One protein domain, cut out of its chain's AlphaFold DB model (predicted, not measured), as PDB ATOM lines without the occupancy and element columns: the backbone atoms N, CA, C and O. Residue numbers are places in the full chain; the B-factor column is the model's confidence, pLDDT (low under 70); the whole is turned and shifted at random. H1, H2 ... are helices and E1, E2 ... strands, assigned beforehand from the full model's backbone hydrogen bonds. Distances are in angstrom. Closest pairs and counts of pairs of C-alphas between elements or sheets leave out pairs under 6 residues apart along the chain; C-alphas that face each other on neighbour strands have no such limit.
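This is residues 48 to 208 of the 361 residues of the protein "Vtc4p" of Nosema apis BRL 01 (UniProt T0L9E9). With little regular structure, the model is a long, twisted hairpin, E1 and E2, with E3 and E4 along E2's other side; H2 packs on one end, between this sheet and the small parallel pair E5 and E6. A long loop winds away, residues 167 to 179 standing free. The 161 printed residues run E1 E2 E3 E4 H1 H2 E5 E6, mixed class, 60 in named elements; only just compact, close to loose, radius of gyration of the C-alphas 18.2 A, spans 45 by 41 by 29 A.

E2, residues 63 to 78, spans 38.6 A; E1, residues 49 to 60, 32.9 A, from (6.028, 16.861, -11.773). E3 is 96 to 98, E4 103 to 108, H1 117 to 124, H2 136 to 144, E5 150 to 152, E6 205 to 207, ending at (13.562, 0.029, -18.608).

E1, E2 and E3 form a meander, each strand antiparallel to the one before; E4 is antiparallel to E2. Within hydrogen-bond range are N 56 and O 70, 2.9 A, N 76 and O 97, 2.8 A, N 105 and O 69, 2.8 A, and, between parallel E5 and E6, N 151 and O 205, 2.8 A. H2 is on the branched sheet, height 8.1 A, closest C-alphas Met 76 and Gly 140, 5.4 A; H1 only grazes it. In both helices every O i to N i+4 pair is within range.

The farthest C-alphas, Asn 62 and Asn 187, are 54.0 A apart. The printed part has no cut; links E2 to E3, H1 to H2 and E5 to E6 are long. Residues 159 to 203 are among 53 under pLDDT 70.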
ATOM      1  N   MET A  48       1.915  17.095 -13.166       92.19
ATOM      2  CA  MET A  48       2.341  15.963 -12.328       92.19
ATOM      3  C   MET A  48       3.654  16.264 -11.610       92.19
ATOM      4  O   MET A  48       3.711  16.289 -10.388       92.19
ATOM      5  N   VAL A  49       4.718  16.556 -12.356       93.62
ATOM      6  CA  VAL A  49       6.028  16.861 -11.773       93.62
ATOM      7  C   VAL A  49       6.574  18.161 -12.339       93.62
ATOM      8  O   VAL A  49       6.564  18.380 -13.552       93.62
ATOM      9  N   ARG A  50       7.079  19.015 -11.452       94.12
ATOM     10  CA  ARG A  50       7.867  20.200 -11.789       94.12
ATOM     11  C   ARG A  50       9.335  19.898 -11.585       94.12
ATOM     12  O   ARG A  50       9.715  19.296 -10.590       94.12
ATOM     13  N   THR A  51      10.159  20.365 -12.511       94.94
ATOM     14  CA  THR A  51      11.618  20.331 -12.399       94.94
ATOM     15  C   THR A  51      12.130  21.759 -12.263       94.94
ATOM     16  O   THR A  51      11.894  22.572 -13.158       94.94
ATOM     17  N   CYS A  52      12.828  22.058 -11.175       94.62
ATOM     18  CA  CYS A  52      13.472  23.342 -10.908       94.62
ATOM     19  C   CYS A  52      14.986  23.139 -10.906       94.62
ATOM     20  O   CYS A  52      15.450  22.147 -10.359       94.62
ATOM     21  N   TYR A  53      15.735  24.024 -11.551       96.25
ATOM     22  CA  TYR A  53      17.196  23.984 -11.591       96.25
ATOM     23  C   TYR A  53      17.736  25.343 -12.028       96.25
ATOM     24  O   TYR A  53      17.042  26.100 -12.717       96.25
ATOM     25  N   GLU A  54      18.987  25.613 -11.685       96.81
ATOM     26  CA  GLU A  54      19.734  26.761 -12.187       96.81
ATOM     27  C   GLU A  54      20.615  26.325 -13.356       96.81
ATOM     28  O   GLU A  54      21.379  25.365 -13.242       96.81
ATOM     29  N   ARG A  55      20.487  27.006 -14.502       97.12
ATOM     30  CA  ARG A  55      21.192  26.650 -15.740       97.12
ATOM     31  C   ARG A  55      22.285  27.650 -16.074       97.12
ATOM     32  O   ARG A  55      22.002  28.819 -16.320       97.12
ATOM     33  N   ILE A  56      23.496  27.135 -16.248       97.50
ATOM     34  CA  ILE A  56      24.623  27.843 -16.853       97.50
ATOM     35  C   ILE A  56      24.822  27.294 -18.266       97.50
ATOM     36  O   ILE A  56      24.861  26.081 -18.462       97.50
ATOM     37  N   ALA A  57      24.924  28.166 -19.268       96.31
ATOM     38  CA  ALA A  57      25.132  27.770 -20.658       96.31
ATOM     39  C   ALA A  57      26.451  28.336 -21.194       96.31
ATOM     40  O   ALA A  57      26.710  29.532 -21.080       96.31
ATOM     41  N   PHE A  58      27.244  27.475 -21.825       95.06
ATOM     42  CA  PHE A  58      28.507  27.807 -22.469       95.06
ATOM     43  C   PHE A  58      28.361  27.587 -23.973       95.06
ATOM     44  O   PHE A  58      28.077  26.478 -24.439       95.06
ATOM     45  N   GLN A  59      28.529  28.660 -24.737       93.69
ATOM     46  CA  GLN A  59      28.509  28.630 -26.191       93.69
ATOM     47  C   GLN A  59      29.370  29.774 -26.720       93.69
ATOM     48  O   GLN A  59      29.310  30.890 -26.202       93.69
ATOM     49  N   LEU A  60      30.149  29.504 -27.763       92.12
ATOM     50  CA  LEU A  60      30.865  30.546 -28.486       92.12
ATOM     51  C   LEU A  60      29.888  31.292 -29.417       92.12
ATOM     52  O   LEU A  60      29.128  30.645 -30.136       92.12
ATOM     53  N   PRO A  61      29.893  32.637 -29.461       90.94
ATOM     54  CA  PRO A  61      28.932  33.398 -30.269       90.94
ATOM     55  C   PRO A  61      28.956  33.067 -31.768       90.94
ATOM     56  O   PRO A  61      27.914  33.085 -32.416       90.94
ATOM     57  N   ASN A  62      30.137  32.744 -32.302       88.88
ATOM     58  CA  ASN A  62      30.357  32.497 -33.731       88.88
ATOM     59  C   ASN A  62      30.586  31.016 -34.060       88.88
ATOM     60  O   ASN A  62      30.927  30.697 -35.195       88.88
ATOM     61  N   ASP A  63      30.439  30.123 -33.081       85.69
ATOM     62  CA  ASP A  63      30.677  28.696 -33.267       85.69
ATOM     63  C   ASP A  63      29.577  27.875 -32.580       85.69
ATOM     64  O   ASP A  63      29.404  27.902 -31.360       85.69
ATOM     65  N   SER A  64      28.800  27.161 -33.396       86.44
ATOM     66  CA  SER A  64      27.739  26.259 -32.945       86.44
ATOM     67  C   SER A  64      28.180  24.794 -32.875       86.44
ATOM     68  O   SER A  64      27.352  23.936 -32.564       86.44
ATOM     69  N   SER A  65      29.464  24.504 -33.128       87.25
ATOM     70  CA  SER A  65      30.029  23.150 -33.109       87.25
ATOM     71  C   SER A  65      29.841  22.468 -31.758       87.25
ATOM     72  O   SER A  65      29.540  21.276 -31.710       87.25
ATOM     73  N   VAL A  66      29.959  23.219 -30.660       91.31
ATOM     74  CA  VAL A  66      29.799  22.724 -29.295       91.31
ATOM     75  C   VAL A  66      28.964  23.699 -28.473       91.31
ATOM     76  O   VAL A  66      29.273  24.884 -28.359       91.31
ATOM     77  N   ARG A  67      27.922  23.174 -27.829       92.94
ATOM     78  CA  ARG A  67      27.136  23.882 -26.817       92.94
ATOM     79  C   ARG A  67      27.041  23.032 -25.564       92.94
ATOM     80  O   ARG A  67      26.588  21.891 -25.625       92.94
ATOM     81  N   ILE A  68      27.428  23.605 -24.434       94.75
ATOM     82  CA  ILE A  68      27.397  22.936 -23.134       94.75
ATOM     83  C   ILE A  68      26.387  23.652 -22.243       94.75
ATOM     84  O   ILE A  68      26.319  24.880 -22.230       94.75
ATOM     85  N   SER A  69      25.606  22.900 -21.479       96.62
ATOM     86  CA  SER A  69      24.818  23.440 -20.372       96.62
ATOM     87  C   SER A  69      25.031  22.626 -19.109       96.62
ATOM     88  O   SER A  69      25.055  21.399 -19.164       96.62
ATOM     89  N   LEU A  70      25.170  23.321 -17.985       96.69
ATOM     90  CA  LEU A  70      25.281  22.754 -16.653       96.69
ATOM     91  C   LEU A  70      24.044  23.154 -15.850       96.69
ATOM     92  O   LEU A  70      23.808  24.341 -15.627       96.69
ATOM     93  N   ASP A  71      23.267  22.159 -15.435       97.31
ATOM     94  CA  ASP A  71      22.109  22.340 -14.567       97.31
ATOM     95  C   ASP A  71      22.494  21.958 -13.132       97.31
ATOM     96  O   ASP A  71      22.874  20.816 -12.865       97.31
ATOM     97  N   THR A  72      22.386  22.917 -12.219       95.12
ATOM     98  CA  THR A  72      22.703  22.788 -10.789       95.12
ATOM     99  C   THR A  72      21.446  22.952  -9.936       95.12
ATOM    100  O   THR A  72      20.412  23.392 -10.442       95.12
ATOM    101  N   GLU A  73      21.519  22.550  -8.663       93.31
ATOM    102  CA  GLU A  73      20.404  22.629  -7.701       93.31
ATOM    103  C   GLU A  73      19.102  22.002  -8.230       93.31
ATOM    104  O   GLU A  73      18.002  22.540  -8.089       93.31
ATOM    105  N   LEU A  74      19.230  20.857  -8.910       93.75
ATOM    106  CA  LEU A  74      18.086  20.209  -9.526       93.75
ATOM    107  C   LEU A  74      17.157  19.634  -8.455       93.75
ATOM    108  O   LEU A  74      17.527  18.751  -7.689       93.75
ATOM    109  N   ARG A  75      15.909  20.088  -8.483       92.50
ATOM    110  CA  ARG A  75      14.826  19.636  -7.616       92.50
ATOM    111  C   ARG A  75      13.627  19.207  -8.444       92.50
ATOM    112  O   ARG A  75      13.211  19.910  -9.369       92.50
ATOM    113  N   MET A  76      13.030  18.076  -8.091       94.12
ATOM    114  CA  MET A  76      11.730  17.652  -8.598       94.12
ATOM    115  C   MET A  76      10.662  17.830  -7.522       94.12
ATOM    116  O   MET A  76      10.870  17.467  -6.369       94.12
ATOM    117  N   ILE A  77       9.517  18.398  -7.895       92.94
ATOM    118  CA  ILE A  77       8.410  18.699  -6.980       92.94
ATOM    119  C   ILE A  77       7.130  18.087  -7.536       92.94
ATOM    120  O   ILE A  77       6.842  18.209  -8.730       92.94
ATOM    121  N   LYS A  78       6.344  17.461  -6.665       91.81
ATOM    122  CA  LYS A  78       5.019  16.933  -6.991       91.81
ATOM    123  C   LYS A  78       4.006  18.072  -7.149       91.81
ATOM    124  O   LYS A  78       3.826  18.888  -6.240       91.81
ATOM    125  N   GLU A  79       3.335  18.140  -8.293       91.75
ATOM    126  CA  GLU A  79       2.317  19.152  -8.591       91.75
ATOM    127  C   GLU A  79       0.929  18.778  -8.065       91.75
ATOM    128  O   GLU A  79       0.587  17.602  -7.924       91.75
ATOM    129  N   ASN A  80       0.117  19.812  -7.813       79.69
ATOM    130  CA  ASN A  80      -1.315  19.657  -7.566       79.69
ATOM    131  C   ASN A  80      -2.063  19.604  -8.913       79.69
ATOM    132  O   ASN A  80      -1.696  20.287  -9.864       79.69
ATOM    133  N   GLN A  81      -3.128  18.809  -8.981       75.44
ATOM    134  CA  GLN A  81      -3.918  18.562 -10.189       75.44
ATOM    135  C   GLN A  81      -4.964  19.647 -10.500       75.44
ATOM    136  O   GLN A  81      -5.593  19.582 -11.554       75.44
ATOM    137  N   GLU A  82      -5.195  20.600  -9.593       80.69
ATOM    138  CA  GLU A  82      -6.264  21.605  -9.728       80.69
ATOM    139  C   GLU A  82      -5.866  22.822 -10.573       80.69
ATOM    140  O   GLU A  82      -6.673  23.338 -11.343       80.69
ATOM    141  N   TYR A  83      -4.616  23.268 -10.454       86.94
ATOM    142  CA  TYR A  83      -4.088  24.436 -11.158       86.94
ATOM    143  C   TYR A  83      -2.893  24.042 -12.013       86.94
ATOM    144  O   TYR A  83      -2.190  23.085 -11.703       86.94
ATOM    145  N   TRP A  84      -2.605  24.829 -13.050       90.00
ATOM    146  CA  TRP A  84      -1.471  24.588 -13.945       90.00
ATOM    147  C   TRP A  84      -0.105  24.565 -13.229       90.00
ATOM    148  O   TRP A  84       0.836  23.944 -13.728       90.00
ATOM    149  N   ARG A  85       0.002  25.232 -12.069       90.56
ATOM    150  CA  ARG A  85       1.158  25.186 -11.167       90.56
ATOM    151  C   ARG A  85       0.743  25.402  -9.706       90.56
ATOM    152  O   ARG A  85      -0.082  26.269  -9.422       90.56
ATOM    153  N   ARG A  86       1.369  24.692  -8.763       88.25
ATOM    154  CA  ARG A  86       1.280  24.971  -7.314       88.25
ATOM    155  C   ARG A  86       2.226  26.087  -6.855       88.25
ATOM    156  O   ARG A  86       3.240  26.370  -7.502       88.25
ATOM    157  N   SER A  87       1.946  26.663  -5.688       83.75
ATOM    158  CA  SER A  87       2.919  27.492  -4.966       83.75
ATOM    159  C   SER A  87       4.008  26.625  -4.321       83.75
ATOM    160  O   SER A  87       3.742  25.500  -3.895       83.75
ATOM    161  N   CYS A  88       5.235  27.148  -4.253       76.50
ATOM    162  CA  CYS A  88       6.393  26.456  -3.675       76.50
ATOM    163  C   CYS A  88       6.558  26.689  -2.163       76.50
ATOM    164  O   CYS A  88       7.561  26.274  -1.589       76.50
ATOM    165  N   HIS A  89       5.625  27.386  -1.514       76.62
ATOM    166  CA  HIS A  89       5.689  27.625  -0.073       76.62
ATOM    167  C   HIS A  89       5.195  26.392   0.699       76.62
ATOM    168  O   HIS A  89       4.170  25.817   0.342       76.62
ATOM    169  N   ASN A  90       5.910  26.017   1.766       80.62
ATOM    170  CA  ASN A  90       5.562  24.920   2.684       80.62
ATOM    171  C   ASN A  90       5.356  23.554   2.002       80.62
ATOM    172  O   ASN A  90       4.325  22.909   2.179       80.62
ATOM    173  N   LEU A  91       6.336  23.116   1.209       85.19
ATOM    174  CA  LEU A  91       6.330  21.778   0.616       85.19
ATOM    175  C   LEU A  91       6.647  20.720   1.680       85.19
ATOM    176  O   LEU A  91       7.551  20.910   2.497       85.19
ATOM    177  N   LEU A  92       5.920  19.603   1.651       86.12
ATOM    178  CA  LEU A  92       6.244  18.434   2.467       86.12
ATOM    179  C   LEU A  92       7.513  17.759   1.927       86.12
ATOM    180  O   LEU A  92       7.778  17.805   0.723       86.12
ATOM    181  N   LYS A  93       8.291  17.112   2.803       82.88
ATOM    182  CA  LYS A  93       9.544  16.444   2.407       82.88
ATOM    183  C   LYS A  93       9.296  15.302   1.418       82.88
ATOM    184  O   LYS A  93      10.124  15.057   0.557       82.88
ATOM    185  N   GLU A  94       8.141  14.652   1.494       84.62
ATOM    186  CA  GLU A  94       7.745  13.544   0.619       84.62
ATOM    187  C   GLU A  94       7.311  14.015  -0.780       84.62
ATOM    188  O   GLU A  94       7.227  13.224  -1.718       84.62
ATOM    189  N   GLU A  95       7.015  15.307  -0.938       88.50
ATOM    190  CA  GLU A  95       6.597  15.906  -2.210       88.50
ATOM    191  C   GLU A  95       7.765  16.497  -3.005       88.50
ATOM    192  O   GLU A  95       7.560  17.030  -4.101       88.50
ATOM    193  N   VAL A  96       8.976  16.430  -2.451       89.69
ATOM    194  CA  VAL A  96      10.178  17.057  -2.992       89.69
ATOM    195  C   VAL A  96      11.302  16.036  -3.062       89.69
ATOM    196  O   VAL A  96      11.551  15.291  -2.123       89.69
ATOM    197  N   VAL A  97      12.002  16.027  -4.189       88.38
ATOM    198  CA  VAL A  97      13.202  15.221  -4.402       88.38
ATOM    199  C   VAL A  97      14.313  16.153  -4.842       88.38
ATOM    200  O   VAL A  97      14.219  16.777  -5.901       88.38
ATOM    201  N   ASP A  98      15.354  16.238  -4.026       88.88
ATOM    202  CA  ASP A  98      16.593  16.911  -4.388       88.88
ATOM    203  C   ASP A  98      17.484  15.920  -5.135       88.88
ATOM    204  O   ASP A  98      17.753  14.814  -4.670       88.88
ATOM    205  N   PHE A  99      17.896  16.291  -6.344       90.00
ATOM    206  CA  PHE A  99      18.759  15.457  -7.160       90.00
ATOM    207  C   PHE A  99      20.219  15.685  -6.733       90.00
ATOM    208  O   PHE A  99      20.678  16.828  -6.731       90.00
ATOM    209  N   PRO A 100      20.971  14.625  -6.388       85.69
ATOM    210  CA  PRO A 100      22.254  14.755  -5.687       85.69
ATOM    211  C   PRO A 100      23.417  15.257  -6.559       85.69
ATOM    212  O   PRO A 100      24.489  15.552  -6.036       85.69
ATOM    213  N   TYR A 101      23.236  15.346  -7.879       90.19
ATOM    214  CA  TYR A 101      24.299  15.682  -8.827       90.19
ATOM    215  C   TYR A 101      23.928  16.877  -9.709       90.19
ATOM    216  O   TYR A 101      22.760  17.206  -9.893       90.19
ATOM    217  N   ALA A 102      24.924  17.511 -10.322       92.25
ATOM    218  CA  ALA A 102      24.678  18.437 -11.422       92.25
ATOM    219  C   ALA A 102      24.513  17.664 -12.741       92.25
ATOM    220  O   ALA A 102      25.095  16.593 -12.922       92.25
ATOM    221  N   ILE A 103      23.742  18.206 -13.684       94.38
ATOM    222  CA  ILE A 103      23.579  17.608 -15.016       94.38
ATOM    223  C   ILE A 103      24.357  18.423 -16.033       94.38
ATOM    224  O   ILE A 103      24.015  19.570 -16.310       94.38
ATOM    225  N   LEU A 104      25.355  17.790 -16.641       94.88
ATOM    226  CA  LEU A 104      26.088  18.327 -17.777       94.88
ATOM    227  C   LEU A 104      25.490  17.791 -19.085       94.88
ATOM    228  O   LEU A 104      25.491  16.588 -19.335       94.88
ATOM    229  N   GLU A 105      24.989  18.680 -19.937       94.50
ATOM    230  CA  GLU A 105      24.505  18.357 -21.282       94.50
ATOM    231  C   GLU A 105      25.455  18.961 -22.321       94.50
ATOM    232  O   GLU A 105      25.654  20.174 -22.363       94.50
ATOM    233  N   ILE A 106      26.029  18.110 -23.174       92.00
ATOM    234  CA  ILE A 106      26.942  18.505 -24.252       92.00
ATOM    235  C   ILE A 106      26.255  18.211 -25.587       92.00
ATOM    236  O   ILE A 106      25.913  17.065 -25.881       92.00
ATOM    237  N   LYS A 107      26.064  19.244 -26.408       90.88
ATOM    238  CA  LYS A 107      25.547  19.142 -27.778       90.88
ATOM    239  C   LYS A 107      26.666  19.450 -28.754       90.88
ATOM    240  O   LYS A 107      27.216  20.547 -28.721       90.88
ATOM    241  N   THR A 108      26.961  18.499 -29.628       88.50
ATOM    242  CA  THR A 108      27.934  18.664 -30.708       88.50
ATOM    243  C   THR A 108      27.218  18.701 -32.054       88.50
ATOM    244  O   THR A 108      26.393  17.832 -32.333       88.50
ATOM    245  N   GLN A 109      27.525  19.695 -32.884       81.12
ATOM    246  CA  GLN A 109      27.064  19.808 -34.267       81.12
ATOM    247  C   GLN A 109      28.252  19.542 -35.198       81.12
ATOM    248  O   GLN A 109      28.907  20.471 -35.658       81.12
ATOM    249  N   SER A 110      28.532  18.265 -35.459       71.25
ATOM    250  CA  SER A 110      29.551  17.844 -36.427       71.25
ATOM    251  C   SER A 110      28.893  16.998 -37.509       71.25
ATOM    252  O   SER A 110      28.164  16.060 -37.188       71.25
ATOM    253  N   PHE A 111      29.164  17.307 -38.780       62.22
ATOM    254  CA  PHE A 111      28.705  16.494 -39.914       62.22
ATOM    255  C   PHE A 111      29.350  15.098 -39.920       62.22
ATOM    256  O   PHE A 111      28.693  14.133 -40.301       62.22
ATOM    257  N   ASP A 112      30.580  14.986 -39.413       67.56
ATOM    258  CA  ASP A 112      31.381  13.756 -39.444       67.56
ATOM    259  C   ASP A 112      31.366  12.973 -38.114       67.56
ATOM    260  O   ASP A 112      32.218  12.118 -37.891       67.56
ATOM    261  N   GLU A 113      30.452  13.296 -37.186       68.06
ATOM    262  CA  GLU A 113      30.386  12.752 -35.807       68.06
ATOM    263  C   GLU A 113      31.676  12.900 -34.962       68.06
ATOM    264  O   GLU A 113      31.718  12.481 -33.802       68.06
ATOM    265  N   THR A 114      32.719  13.546 -35.487       76.25
ATOM    266  CA  THR A 114      33.973  13.783 -34.775       76.25
ATOM    267  C   THR A 114      33.787  14.867 -33.717       76.25
ATOM    268  O   THR A 114      33.326  15.982 -33.981       76.25
ATOM    269  N   LYS A 115      34.120  14.516 -32.473       83.81
ATOM    270  CA  LYS A 115      34.104  15.435 -31.331       83.81
ATOM    271  C   LYS A 115      35.498  16.033 -31.138       83.81
ATOM    272  O   LYS A 115      36.473  15.297 -31.307       83.81
ATOM    273  N   PRO A 116      35.610  17.313 -30.740       88.88
ATOM    274  CA  PRO A 116      36.885  17.893 -30.339       88.88
ATOM    275  C   PRO A 116      37.569  17.058 -29.252       88.88
ATOM    276  O   PRO A 116      36.901  16.505 -28.378       88.88
ATOM    277  N   GLU A 117      38.898  16.997 -29.282       89.69
ATOM    278  CA  GLU A 117      39.691  16.167 -28.367       89.69
ATOM    279  C   GLU A 117      39.403  16.481 -26.893       89.69
ATOM    280  O   GLU A 117      39.070  15.580 -26.130       89.69
ATOM    281  N   TRP A 118      39.353  17.764 -26.533       90.38
ATOM    282  CA  TRP A 118      39.022  18.209 -25.176       90.38
ATOM    283  C   TRP A 118      37.619  17.778 -24.706       90.38
ATOM    284  O   TRP A 118      37.393  17.607 -23.510       90.38
ATOM    285  N   ILE A 119      36.661  17.570 -25.622       90.75
ATOM    286  CA  ILE A 119      35.343  17.006 -25.282       90.75
ATOM    287  C   ILE A 119      35.462  15.513 -24.994       90.75
ATOM    288  O   ILE A 119      34.807  15.023 -24.076       90.75
ATOM    289  N   ASN A 120      36.276  14.783 -25.759       87.50
ATOM    290  CA  ASN A 120      36.516  13.365 -25.497       87.50
ATOM    291  C   ASN A 120      37.227  13.172 -24.153       87.50
ATOM    292  O   ASN A 120      36.828  12.305 -23.383       87.50
ATOM    293  N   GLU A 121      38.212  14.015 -23.839       88.25
ATOM    294  CA  GLU A 121      38.872  14.035 -22.529       88.25
ATOM    295  C   GLU A 121      37.892  14.362 -21.402       88.25
ATOM    296  O   GLU A 121      37.870  13.668 -20.390       88.25
ATOM    297  N   LEU A 122      37.034  15.373 -21.588       88.75
ATOM    298  CA  LEU A 122      36.029  15.742 -20.593       88.75
ATOM    299  C   LEU A 122      35.046  14.598 -20.333       88.75
ATOM    300  O   LEU A 122      34.793  14.282 -19.178       88.75
ATOM    301  N   VAL A 123      34.506  13.972 -21.385       86.38
ATOM    302  CA  VAL A 123      33.515  12.883 -21.282       86.38
ATOM    303  C   VAL A 123      34.111  11.613 -20.671       86.38
ATOM    304  O   VAL A 123      33.413  10.911 -19.944       86.38
ATOM    305  N   ASN A 124      35.383  11.323 -20.950       82.69
ATOM    306  CA  ASN A 124      36.095  10.177 -20.381       82.69
ATOM    307  C   ASN A 124      36.773  10.497 -19.039       82.69
ATOM    308  O   ASN A 124      37.398   9.623 -18.440       82.69
ATOM    309  N   GLY A 125      36.673  11.743 -18.577       79.25
ATOM    310  CA  GLY A 125      37.296  12.207 -17.350       79.25
ATOM    311  C   GLY A 125      36.653  11.634 -16.087       79.25
ATOM    312  O   GLY A 125      35.583  11.029 -16.092       79.25
ATOM    313  N   VAL A 126      37.317  11.888 -14.961       79.25
ATOM    314  CA  VAL A 126      36.913  11.416 -13.623       79.25
ATOM    315  C   VAL A 126      35.725  12.200 -13.045       79.25
ATOM    316  O   VAL A 126      35.033  11.729 -12.147       79.25
ATOM    317  N   LEU A 127      35.488  13.413 -13.553       81.12
ATOM    318  CA  LEU A 127      34.506  14.356 -13.006       81.12
ATOM    319  C   LEU A 127      33.080  14.127 -13.513       81.12
ATOM    320  O   LEU A 127      32.146  14.727 -12.981       81.12
ATOM    321  N   VAL A 128      32.907  13.319 -14.558       86.19
ATOM    322  CA  VAL A 128      31.610  13.105 -15.199       86.19
ATOM    323  C   VAL A 128      31.324  11.623 -15.347       86.19
ATOM    324  O   VAL A 128      32.188  10.821 -15.705       86.19
ATOM    325  N   GLU A 129      30.065  11.276 -15.112       84.50
ATOM    326  CA  GLU A 129      29.547   9.951 -15.402       84.50
ATOM    327  C   GLU A 129      28.583  10.031 -16.581       84.50
ATOM    328  O   GLU A 129      27.660  10.851 -16.618       84.50
ATOM    329  N   HIS A 130      28.830   9.199 -17.588       83.00
ATOM    330  CA  HIS A 130      28.099   9.270 -18.838       83.00
ATOM    331  C   HIS A 130      26.760   8.521 -18.729       83.00
ATOM    332  O   HIS A 130      26.710   7.295 -18.799       83.00
ATOM    333  N   VAL A 131      25.646   9.259 -18.682       84.19
ATOM    334  CA  VAL A 131      24.289   8.682 -18.663       84.19
ATOM    335  C   VAL A 131      23.557   8.948 -19.979       84.19
ATOM    336  O   VAL A 131      23.230  10.082 -20.333       84.19
ATOM    337  N   HIS A 132      23.236   7.888 -20.721       80.50
ATOM    338  CA  HIS A 132      22.515   8.003 -21.991       80.50
ATOM    339  C   HIS A 132      21.033   8.360 -21.790       80.50
ATOM    340  O   HIS A 132      20.280   7.623 -21.154       80.50
ATOM    341  N   LYS A 133      20.568   9.432 -22.447       84.75
ATOM    342  CA  LYS A 133      19.144   9.829 -22.480       84.75
ATOM    343  C   LYS A 133      18.522   9.998 -21.085       84.75
ATOM    344  O   LYS A 133      17.347   9.679 -20.892       84.75
ATOM    345  N   PHE A 134      19.303  10.507 -20.131       90.94
ATOM    346  CA  PHE A 134      18.780  10.901 -18.829       90.94
ATOM    347  C   PHE A 134      17.580  11.848 -18.996       90.94
ATOM    348  O   PHE A 134      17.595  12.752 -19.834       90.94
ATOM    349  N   SER A 135      16.538  11.658 -18.185       93.06
ATOM    350  CA  SER A 135      15.348  12.507 -18.196       93.06
ATOM    351  C   SER A 135      14.978  12.942 -16.785       93.06
ATOM    352  O   SER A 135      14.631  12.114 -15.941       93.06
ATOM    353  N   LYS A 136      14.979  14.265 -16.566       94.31
ATOM    354  CA  LYS A 136      14.538  14.892 -15.311       94.31
ATOM    355  C   LYS A 136      13.089  14.513 -14.978       94.31
ATOM    356  O   LYS A 136      12.777  14.217 -13.832       94.31
ATOM    357  N   TYR A 137      12.227  14.464 -15.999       93.94
ATOM    358  CA  TYR A 137      10.828  14.063 -15.858       93.94
ATOM    359  C   TYR A 137      10.699  12.599 -15.425       93.94
ATOM    360  O   TYR A 137      10.031  12.321 -14.437       93.94
ATOM    361  N   LEU A 138      11.368  11.663 -16.115       92.50
ATOM    362  CA  LEU A 138      11.273  10.236 -15.773       92.50
ATOM    363  C   LEU A 138      11.832   9.945 -14.381       92.50
ATOM    364  O   LEU A 138      11.243   9.152 -13.651       92.50
ATOM    365  N   HIS A 139      12.936  10.598 -14.008       91.25
ATOM    366  CA  HIS A 139      13.491  10.490 -12.662       91.25
ATOM    367  C   HIS A 139      12.482  10.991 -11.619       91.25
ATOM    368  O   HIS A 139      12.114  10.239 -10.721       91.25
ATOM    369  N   GLY A 140      11.954  12.207 -11.794       91.50
ATOM    370  CA  GLY A 140      10.968  12.786 -10.881       91.50
ATOM    371  C   GLY A 140       9.701  11.942 -10.746       91.50
ATOM    372  O   GLY A 140       9.257  11.687  -9.633       91.50
ATOM    373  N   MET A 141       9.157  11.437 -11.857       91.62
ATOM    374  CA  MET A 141       7.998  10.540 -11.829       91.62
ATOM    375  C   MET A 141       8.301   9.250 -11.058       91.62
ATOM    376  O   MET A 141       7.519   8.856 -10.204       91.62
ATOM    377  N   SER A 142       9.447   8.615 -11.318       89.19
ATOM    378  CA  SER A 142       9.798   7.317 -10.722       89.19
ATOM    379  C   SER A 142      10.018   7.376  -9.209       89.19
ATOM    380  O   SER A 142       9.804   6.373  -8.527       89.19
ATOM    381  N   VAL A 143      10.461   8.529  -8.696       87.25
ATOM    382  CA  VAL A 143      10.722   8.738  -7.263       87.25
ATOM    383  C   VAL A 143       9.485   9.277  -6.535       87.25
ATOM    384  O   VAL A 143       9.130   8.750  -5.487       87.25
ATOM    385  N   LEU A 144       8.793  10.284  -7.085       89.69
ATOM    386  CA  LEU A 144       7.648  10.939  -6.422       89.69
ATOM    387  C   LEU A 144       6.329  10.150  -6.516       89.69
ATOM    388  O   LEU A 144       5.379  10.448  -5.784       89.69
ATOM    389  N   TYR A 145       6.237   9.181  -7.432       89.81
ATOM    390  CA  TYR A 145       5.036   8.373  -7.663       89.81
ATOM    391  C   TYR A 145       5.350   6.875  -7.512       89.81
ATOM    392  O   TYR A 145       5.725   6.222  -8.489       89.81
ATOM    393  N   PRO A 146       5.174   6.311  -6.301       81.75
ATOM    394  CA  PRO A 146       5.489   4.911  -6.003       81.75
ATOM    395  C   PRO A 146       4.733   3.886  -6.856       81.75
ATOM    396  O   PRO A 146       5.270   2.813  -7.113       81.75
ATOM    397  N   ASP A 147       3.536   4.236  -7.340       85.31
ATOM    398  CA  ASP A 147       2.691   3.379  -8.188       85.31
ATOM    399  C   ASP A 147       3.358   2.992  -9.522       85.31
ATOM    400  O   ASP A 147       2.916   2.074 -10.219       85.31
ATOM    401  N   ILE A 148       4.427   3.694  -9.911       85.31
ATOM    402  CA  ILE A 148       5.180   3.407 -11.127       85.31
ATOM    403  C   ILE A 148       6.081   2.188 -10.907       85.31
ATOM    404  O   ILE A 148       7.082   2.227 -10.192       85.31
ATOM    405  N   THR A 149       5.746   1.108 -11.611       80.62
ATOM    406  CA  THR A 149       6.474  -0.167 -11.571       80.62
ATOM    407  C   THR A 149       7.691  -0.203 -12.491       80.62
ATOM    408  O   THR A 149       8.656  -0.901 -12.194       80.62
ATOM    409  N   ASN A 150       7.667   0.538 -13.603       79.44
ATOM    410  CA  ASN A 150       8.768   0.597 -14.563       79.44
ATOM    411  C   ASN A 150       9.664   1.803 -14.264       79.44
ATOM    412  O   ASN A 150       9.238   2.944 -14.444       79.44
ATOM    413  N   ILE A 151      10.908   1.557 -13.868       82.94
ATOM    414  CA  ILE A 151      11.883   2.589 -13.500       82.94
ATOM    415  C   ILE A 151      13.007   2.704 -14.533       82.94
ATOM    416  O   ILE A 151      13.315   1.735 -15.234       82.94
ATOM    417  N   PRO A 152      13.646   3.878 -14.661       85.75
ATOM    418  CA  PRO A 152      14.773   4.044 -15.561       85.75
ATOM    419  C   PRO A 152      16.025   3.333 -15.035       85.75
ATOM    420  O   PRO A 152      16.267   3.272 -13.831       85.75
ATOM    421  N   TYR A 153      16.856   2.854 -15.960       81.44
ATOM    422  CA  TYR A 153      18.065   2.077 -15.660       81.44
ATOM    423  C   TYR A 153      19.124   2.795 -14.817       81.44
ATOM    424  O   TYR A 153      19.899   2.124 -14.147       81.44
ATOM    425  N   TRP A 154      19.161   4.130 -14.828       81.75
ATOM    426  CA  TRP A 154      20.114   4.891 -14.016       81.75
ATOM    427  C   TRP A 154      19.704   4.968 -12.543       81.75
ATOM    428  O   TRP A 154      20.546   5.241 -11.698       81.75
ATOM    429  N   LEU A 155      18.427   4.738 -12.206       81.44
ATOM    430  CA  LEU A 155      17.924   4.939 -10.844       81.44
ATOM    431  C   LEU A 155      18.630   4.054  -9.796       81.44
ATOM    432  O   LEU A 155      19.030   4.604  -8.774       81.44
ATOM    433  N   PRO A 156      18.876   2.748 -10.035       74.44
ATOM    434  CA  PRO A 156      19.621   1.905  -9.093       74.44
ATOM    435  C   PRO A 156      21.092   2.303  -8.921       74.44
ATOM    436  O   PRO A 156      21.698   1.967  -7.912       74.44
ATOM    437  N   GLN A 157      21.671   3.005  -9.898       68.06
ATOM    438  CA  GLN A 157      23.065   3.462  -9.879       68.06
ATOM    439  C   GLN A 157      23.219   4.830  -9.193       68.06
ATOM    440  O   GLN A 157      24.330   5.302  -8.984       68.06
ATOM    441  N   MET A 158      22.120   5.486  -8.806       71.00
ATOM    442  CA  MET A 158      22.181   6.805  -8.161       71.00
ATOM    443  C   MET A 158      22.827   6.770  -6.769       71.00
ATOM    444  O   MET A 158      23.308   7.801  -6.307       71.00
ATOM    445  N   THR A 159      22.841   5.609  -6.107       62.66
ATOM    446  CA  THR A 159      23.434   5.406  -4.775       62.66
ATOM    447  C   THR A 159      24.959   5.277  -4.803       62.66
ATOM    448  O   THR A 159      25.601   5.425  -3.766       62.66
ATOM    449  N   THR A 160      25.563   5.022  -5.967       61.28
ATOM    450  CA  THR A 160      27.024   4.954  -6.115       61.28
ATOM    451  C   THR A 160      27.625   6.341  -6.317       61.28
ATOM    452  O   THR A 160      27.052   7.175  -7.018       61.28
ATOM    453  N   LYS A 161      28.800   6.590  -5.723       63.41
ATOM    454  CA  LYS A 161      29.557   7.831  -5.937       63.41
ATOM    455  C   LYS A 161      29.998   7.926  -7.400       63.41
ATOM    456  O   LYS A 161      30.520   6.965  -7.946       63.41
ATOM    457  N   ILE A 162      29.834   9.105  -8.003       66.88
ATOM    458  CA  ILE A 162      30.211   9.366  -9.407       66.88
ATOM    459  C   ILE A 162      31.715   9.593  -9.623       66.88
ATOM    460  O   ILE A 162      32.174   9.581 -10.760       66.88
ATOM    461  N   LEU A 163      32.480   9.842  -8.555       60.31
ATOM    462  CA  LEU A 163      33.924  10.059  -8.646       60.31
ATOM    463  C   LEU A 163      34.621   8.718  -8.870       60.31
ATOM    464  O   LEU A 163      34.598   7.861  -7.989       60.31
ATOM    465  N   LYS A 164      35.243   8.563 -10.039       63.53
ATOM    466  CA  LYS A 164      36.059   7.393 -10.383       63.53
ATOM    467  C   LYS A 164      37.389   7.476  -9.632       63.53
ATOM    468  O   LYS A 164      38.039   8.520  -9.670       63.53
ATOM    469  N   ASP A 165      37.799   6.418  -8.936       57.94
ATOM    470  CA  ASP A 165      39.128   6.398  -8.321       57.94
ATOM    471  C   ASP A 165      40.187   6.361  -9.443       57.94
ATOM    472  O   ASP A 165      40.124   5.478 -10.302       57.94
ATOM    473  N   PRO A 166      41.154   7.300  -9.491       54.69
ATOM    474  CA  PRO A 166      42.225   7.277 -10.487       54.69
ATOM    475  C   PRO A 166      43.090   6.002 -10.450       54.69
ATOM    476  O   PRO A 166      43.837   5.769 -11.400       54.69
ATOM    477  N   PHE A 167      43.001   5.187  -9.392       52.97
ATOM    478  CA  PHE A 167      43.732   3.927  -9.235       52.97
ATOM    479  C   PHE A 167      42.881   2.663  -9.446       52.97
ATOM    480  O   PHE A 167      43.451   1.577  -9.553       52.97
ATOM    481  N   GLU A 168      41.554   2.765  -9.579       48.81
ATOM    482  CA  GLU A 168      40.697   1.630  -9.952       48.81
ATOM    483  C   GLU A 168      40.596   1.541 -11.477       48.81
ATOM    484  O   GLU A 168      39.696   2.074 -12.126       48.81
ATOM    485  N   THR A 169      41.574   0.867 -12.078       42.25
ATOM    486  CA  THR A 169      41.560   0.540 -13.507       42.25
ATOM    487  C   THR A 169      40.905  -0.817 -13.705       42.25
ATOM    488  O   THR A 169      41.591  -1.795 -13.943       42.25
ATOM    489  N   GLU A 170      39.580  -0.892 -13.607       38.50
ATOM    490  CA  GLU A 170      38.810  -1.989 -14.202       38.50
ATOM    491  C   GLU A 170      37.351  -1.547 -14.359       38.50
ATOM    492  O   GLU A 170      36.522  -1.649 -13.458       38.50
ATOM    493  N   THR A 171      37.014  -1.020 -15.538       38.06
ATOM    494  CA  THR A 171      35.625  -0.999 -15.998       38.06
ATOM    495  C   THR A 171      35.190  -2.446 -16.210       38.06
ATOM    496  O   THR A 171      35.252  -2.957 -17.330       38.06
ATOM    497  N   GLU A 172      34.751  -3.119 -15.147       28.97
ATOM    498  CA  GLU A 172      33.845  -4.250 -15.297       28.97
ATOM    499  C   GLU A 172      32.581  -3.707 -15.966       28.97
ATOM    500  O   GLU A 172      31.687  -3.133 -15.337       28.97
ATOM    501  N   TYR A 173      32.511  -3.849 -17.288       35.03
ATOM    502  CA  TYR A 173      31.244  -3.779 -17.986       35.03
ATOM    503  C   TYR A 173      30.359  -4.854 -17.360       35.03
ATOM    504  O   TYR A 173      30.553  -6.042 -17.613       35.03
ATOM    505  N   LYS A 174      29.399  -4.456 -16.520       38.12
ATOM    506  CA  LYS A 174      28.335  -5.361 -16.089       38.12
ATOM    507  C   LYS A 174      27.599  -5.801 -17.350       38.12
ATOM    508  O   LYS A 174      26.814  -5.034 -17.909       38.12
ATOM    509  N   GLU A 175      27.902  -7.000 -17.837       31.84
ATOM    510  CA  GLU A 175      27.192  -7.602 -18.957       31.84
ATOM    511  C   GLU A 175      25.731  -7.793 -18.548       31.84
ATOM    512  O   GLU A 175      25.379  -8.631 -17.715       31.84
ATOM    513  N   PHE A 176      24.860  -6.977 -19.133       38.56
ATOM    514  CA  PHE A 176      23.423  -7.148 -19.013       38.56
ATOM    515  C   PHE A 176      23.013  -8.303 -19.919       38.56
ATOM    516  O   PHE A 176      22.693  -8.112 -21.092       38.56
ATOM    517  N   ASN A 177      23.028  -9.517 -19.372       33.38
ATOM    518  CA  ASN A 177      22.369 -10.641 -20.018       33.38
ATOM    519  C   ASN A 177      20.895 -10.282 -20.244       33.38
ATOM    520  O   ASN A 177      20.232  -9.752 -19.353       33.38
ATOM    521  N   ASN A 178      20.400 -10.572 -21.449       41.22
ATOM    522  CA  ASN A 178      19.132 -10.113 -22.035       41.22
ATOM    523  C   ASN A 178      17.836 -10.444 -21.259       41.22
ATOM    524  O   ASN A 178      16.754 -10.219 -21.786       41.22
ATOM    525  N   ASN A 179      17.913 -10.933 -20.023       42.28
ATOM    526  CA  ASN A 179      16.817 -11.059 -19.069       42.28
ATOM    527  C   ASN A 179      17.384 -10.973 -17.643       42.28
ATOM    528  O   ASN A 179      17.594 -12.012 -17.022       42.28
ATOM    529  N   VAL A 180      17.663  -9.783 -17.103       36.91
ATOM    530  CA  VAL A 180      18.082  -9.671 -15.694       36.91
ATOM    531  C   VAL A 180      17.420  -8.472 -15.017       36.91
ATOM    532  O   VAL A 180      17.776  -7.313 -15.229       36.91
ATOM    533  N   LEU A 181      16.427  -8.806 -14.188       39.88
ATOM    534  CA  LEU A 181      16.095  -8.090 -12.961       39.88
ATOM    535  C   LEU A 181      17.398  -7.917 -12.178       39.88
ATOM    536  O   LEU A 181      18.033  -8.913 -11.835       39.88
ATOM    537  N   ILE A 182      17.817  -6.681 -11.912       38.19
ATOM    538  CA  ILE A 182      18.818  -6.463 -10.869       38.19
ATOM    539  C   ILE A 182      18.109  -6.820  -9.561       38.19
ATOM    540  O   ILE A 182      17.394  -5.986  -9.007       38.19
ATOM    541  N   ASP A 183      18.267  -8.056  -9.095       36.75
ATOM    542  CA  ASP A 183      18.007  -8.380  -7.699       36.75
ATOM    543  C   ASP A 183      19.052  -7.610  -6.895       36.75
ATOM    544  O   ASP A 183      20.224  -7.982  -6.803       36.75
ATOM    545  N   ILE A 184      18.638  -6.453  -6.384       42.94
ATOM    546  CA  ILE A 184      19.417  -5.719  -5.400       42.94
ATOM    547  C   ILE A 184      19.524  -6.656  -4.204       42.94
ATOM    548  O   ILE A 184      18.515  -7.015  -3.600       42.94
ATOM    549  N   ASN A 185      20.750  -7.088  -3.904       37.84
ATOM    550  CA  ASN A 185      21.041  -7.878  -2.718       37.84
ATOM    551  C   ASN A 185      20.405  -7.173  -1.501       37.84
ATOM    552  O   ASN A 185      20.751  -6.014  -1.251       37.84
ATOM    553  N   PRO A 186      19.501  -7.826  -0.747       46.25
ATOM    554  CA  PRO A 186      18.826  -7.208   0.397       46.25
ATOM    555  C   PRO A 186      19.794  -6.771   1.512       46.25
ATOM    556  O   PRO A 186      19.382  -6.068   2.428       46.25
ATOM    557  N   ASN A 187      21.070  -7.161   1.425       38.81
ATOM    558  CA  ASN A 187      22.119  -6.815   2.381       38.81
ATOM    559  C   ASN A 187      22.994  -5.624   1.956       38.81
ATOM    560  O   ASN A 187      23.995  -5.361   2.621       38.81
ATOM    561  N   THR A 188      22.681  -4.911   0.869       40.84
ATOM    562  CA  THR A 188      23.346  -3.625   0.619       40.84
ATOM    563  C   THR A 188      22.815  -2.630   1.640       40.84
ATOM    564  O   THR A 188      21.697  -2.134   1.503       40.84
ATOM    565  N   GLU A 189      23.602  -2.388   2.690       36.66
ATOM    566  CA  GLU A 189      23.327  -1.358   3.686       36.66
ATOM    567  C   GLU A 189      22.940  -0.064   2.967       36.66
ATOM    568  O   GLU A 189      23.630   0.386   2.045       36.66
ATOM    569  N   MET A 190      21.792   0.499   3.351       39.50
ATOM    570  CA  MET A 190      21.366   1.799   2.857       39.50
ATOM    571  C   MET A 190      22.467   2.785   3.229       39.50
ATOM    572  O   MET A 190      22.683   3.042   4.411       39.50
ATOM    573  N   VAL A 191      23.209   3.272   2.233       38.00
ATOM    574  CA  VAL A 191      24.217   4.302   2.463       38.00
ATOM    575  C   VAL A 191      23.470   5.513   2.994       38.00
ATOM    576  O   VAL A 191      22.695   6.143   2.270       38.00
ATOM    577  N   ASP A 192      23.683   5.764   4.281       38.78
ATOM    578  CA  ASP A 192      23.138   6.887   5.019       38.78
ATOM    579  C   ASP A 192      23.583   8.160   4.299       38.78
ATOM    580  O   ASP A 192      24.760   8.531   4.276       38.78
ATOM    581  N   SER A 193      22.649   8.772   3.587       39.88
ATOM    582  CA  SER A 193      22.872  10.068   2.987       39.88
ATOM    583  C   SER A 193      21.611  10.866   3.214       39.88
ATOM    584  O   SER A 193      20.552  10.560   2.670       39.88
ATOM    585  N   ASP A 194      21.756  11.933   3.991       42.81
ATOM    586  CA  ASP A 194      20.753  12.966   4.261       42.81
ATOM    587  C   ASP A 194      20.141  13.606   2.983       42.81
ATOM    588  O   ASP A 194      19.316  14.515   3.065       42.81
ATOM    589  N   HIS A 195      20.534  13.134   1.794       44.09
ATOM    590  CA  HIS A 195      20.216  13.652   0.468       44.09
ATOM    591  C   HIS A 195      19.559  12.640  -0.484       44.09
ATOM    592  O   HIS A 195      19.113  13.051  -1.554       44.09
ATOM    593  N   LEU A 196      19.469  11.346  -0.148       49.47
ATOM    594  CA  LEU A 196      18.695  10.393  -0.949       49.47
ATOM    595  C   LEU A 196      17.397  10.056  -0.218       49.47
ATOM    596  O   LEU A 196      17.409   9.518   0.887       49.47
ATOM    597  N   SER A 197      16.254  10.310  -0.856       44.38
ATOM    598  CA  SER A 197      15.039   9.608  -0.458       44.38
ATOM    599  C   SER A 197      15.301   8.102  -0.619       44.38
ATOM    600  O   SER A 197      15.858   7.699  -1.645       44.38
ATOM    601  N   PRO A 198      14.959   7.253   0.368       51.06
ATOM    602  CA  PRO A 198      15.083   5.811   0.222       51.06
ATOM    603  C   PRO A 198      14.135   5.375  -0.894       51.06
ATOM    604  O   PRO A 198      12.930   5.213  -0.697       51.06
ATOM    605  N   VAL A 199      14.665   5.269  -2.111       58.41
ATOM    606  CA  VAL A 199      13.911   4.765  -3.249       58.41
ATOM    607  C   VAL A 199      13.784   3.270  -3.031       58.41
ATOM    608  O   VAL A 199      14.751   2.530  -3.197       58.41
ATOM    609  N   ASP A 200      12.590   2.828  -2.653       61.16
ATOM    610  CA  ASP A 200      12.276   1.408  -2.640       61.16
ATOM    611  C   ASP A 200      12.228   0.909  -4.095       61.16
ATOM    612  O   ASP A 200      11.344   1.264  -4.889       61.16
ATOM    613  N   ILE A 201      13.269   0.169  -4.473       63.75
ATOM    614  CA  ILE A 201      13.436  -0.433  -5.800       63.75
ATOM    615  C   ILE A 201      12.931  -1.890  -5.793       63.75
ATOM    616  O   ILE A 201      12.828  -2.516  -6.852       63.75
ATOM    617  N   VAL A 202      12.561  -2.437  -4.629       60.69
ATOM    618  CA  VAL A 202      12.113  -3.826  -4.503       60.69
ATOM    619  C   VAL A 202      10.837  -4.019  -5.337       60.69
ATOM    620  O   VAL A 202       9.873  -3.265  -5.229       60.69
ATOM    621  N   ASN A 203      10.836  -5.030  -6.214       63.06
ATOM    622  CA  ASN A 203       9.763  -5.355  -7.172       63.06
ATOM    623  C   ASN A 203       9.542  -4.377  -8.352       63.06
ATOM    624  O   ASN A 203       8.521  -4.486  -9.040       63.06
ATOM    625  N   LYS A 204      10.475  -3.461  -8.656       70.00
ATOM    626  CA  LYS A 204      10.379  -2.586  -9.844       70.00
ATOM    627  C   LYS A 204      11.132  -3.154 -11.056       70.00
ATOM    628  O   LYS A 204      12.190  -3.762 -10.933       70.00
ATOM    629  N   ARG A 205      10.584  -2.956 -12.261       65.12
ATOM    630  CA  ARG A 205      11.178  -3.400 -13.537       65.12
ATOM    631  C   ARG A 205      12.032  -2.291 -14.138       65.12
ATOM    632  O   ARG A 205      11.593  -1.148 -14.213       65.12
ATOM    633  N   ILE A 206      13.222  -2.627 -14.622       67.69
ATOM    634  CA  ILE A 206      14.146  -1.655 -15.212       67.69
ATOM    635  C   ILE A 206      13.893  -1.523 -16.716       67.69
ATOM    636  O   ILE A 206      13.904  -2.508 -17.449       67.69
ATOM    637  N   SER A 207      13.695  -0.292 -17.187       60.84
ATOM    638  CA  SER A 207      13.562   0.029 -18.608       60.84
ATOM    639  C   SER A 207      14.889   0.537 -19.171       60.84
ATOM    640  O   SER A 207      15.368   1.616 -18.802       60.84
ATOM    641  N   ILE A 208      15.481  -0.243 -20.078       64.88
ATOM    642  CA  ILE A 208      16.719   0.102 -20.785       64.88
ATOM    643  C   ILE A 208      16.351   0.586 -22.195       64.88
ATOM    644  O   ILE A 208      15.731  -0.155 -22.963       64.88
TER     645      ILE A 208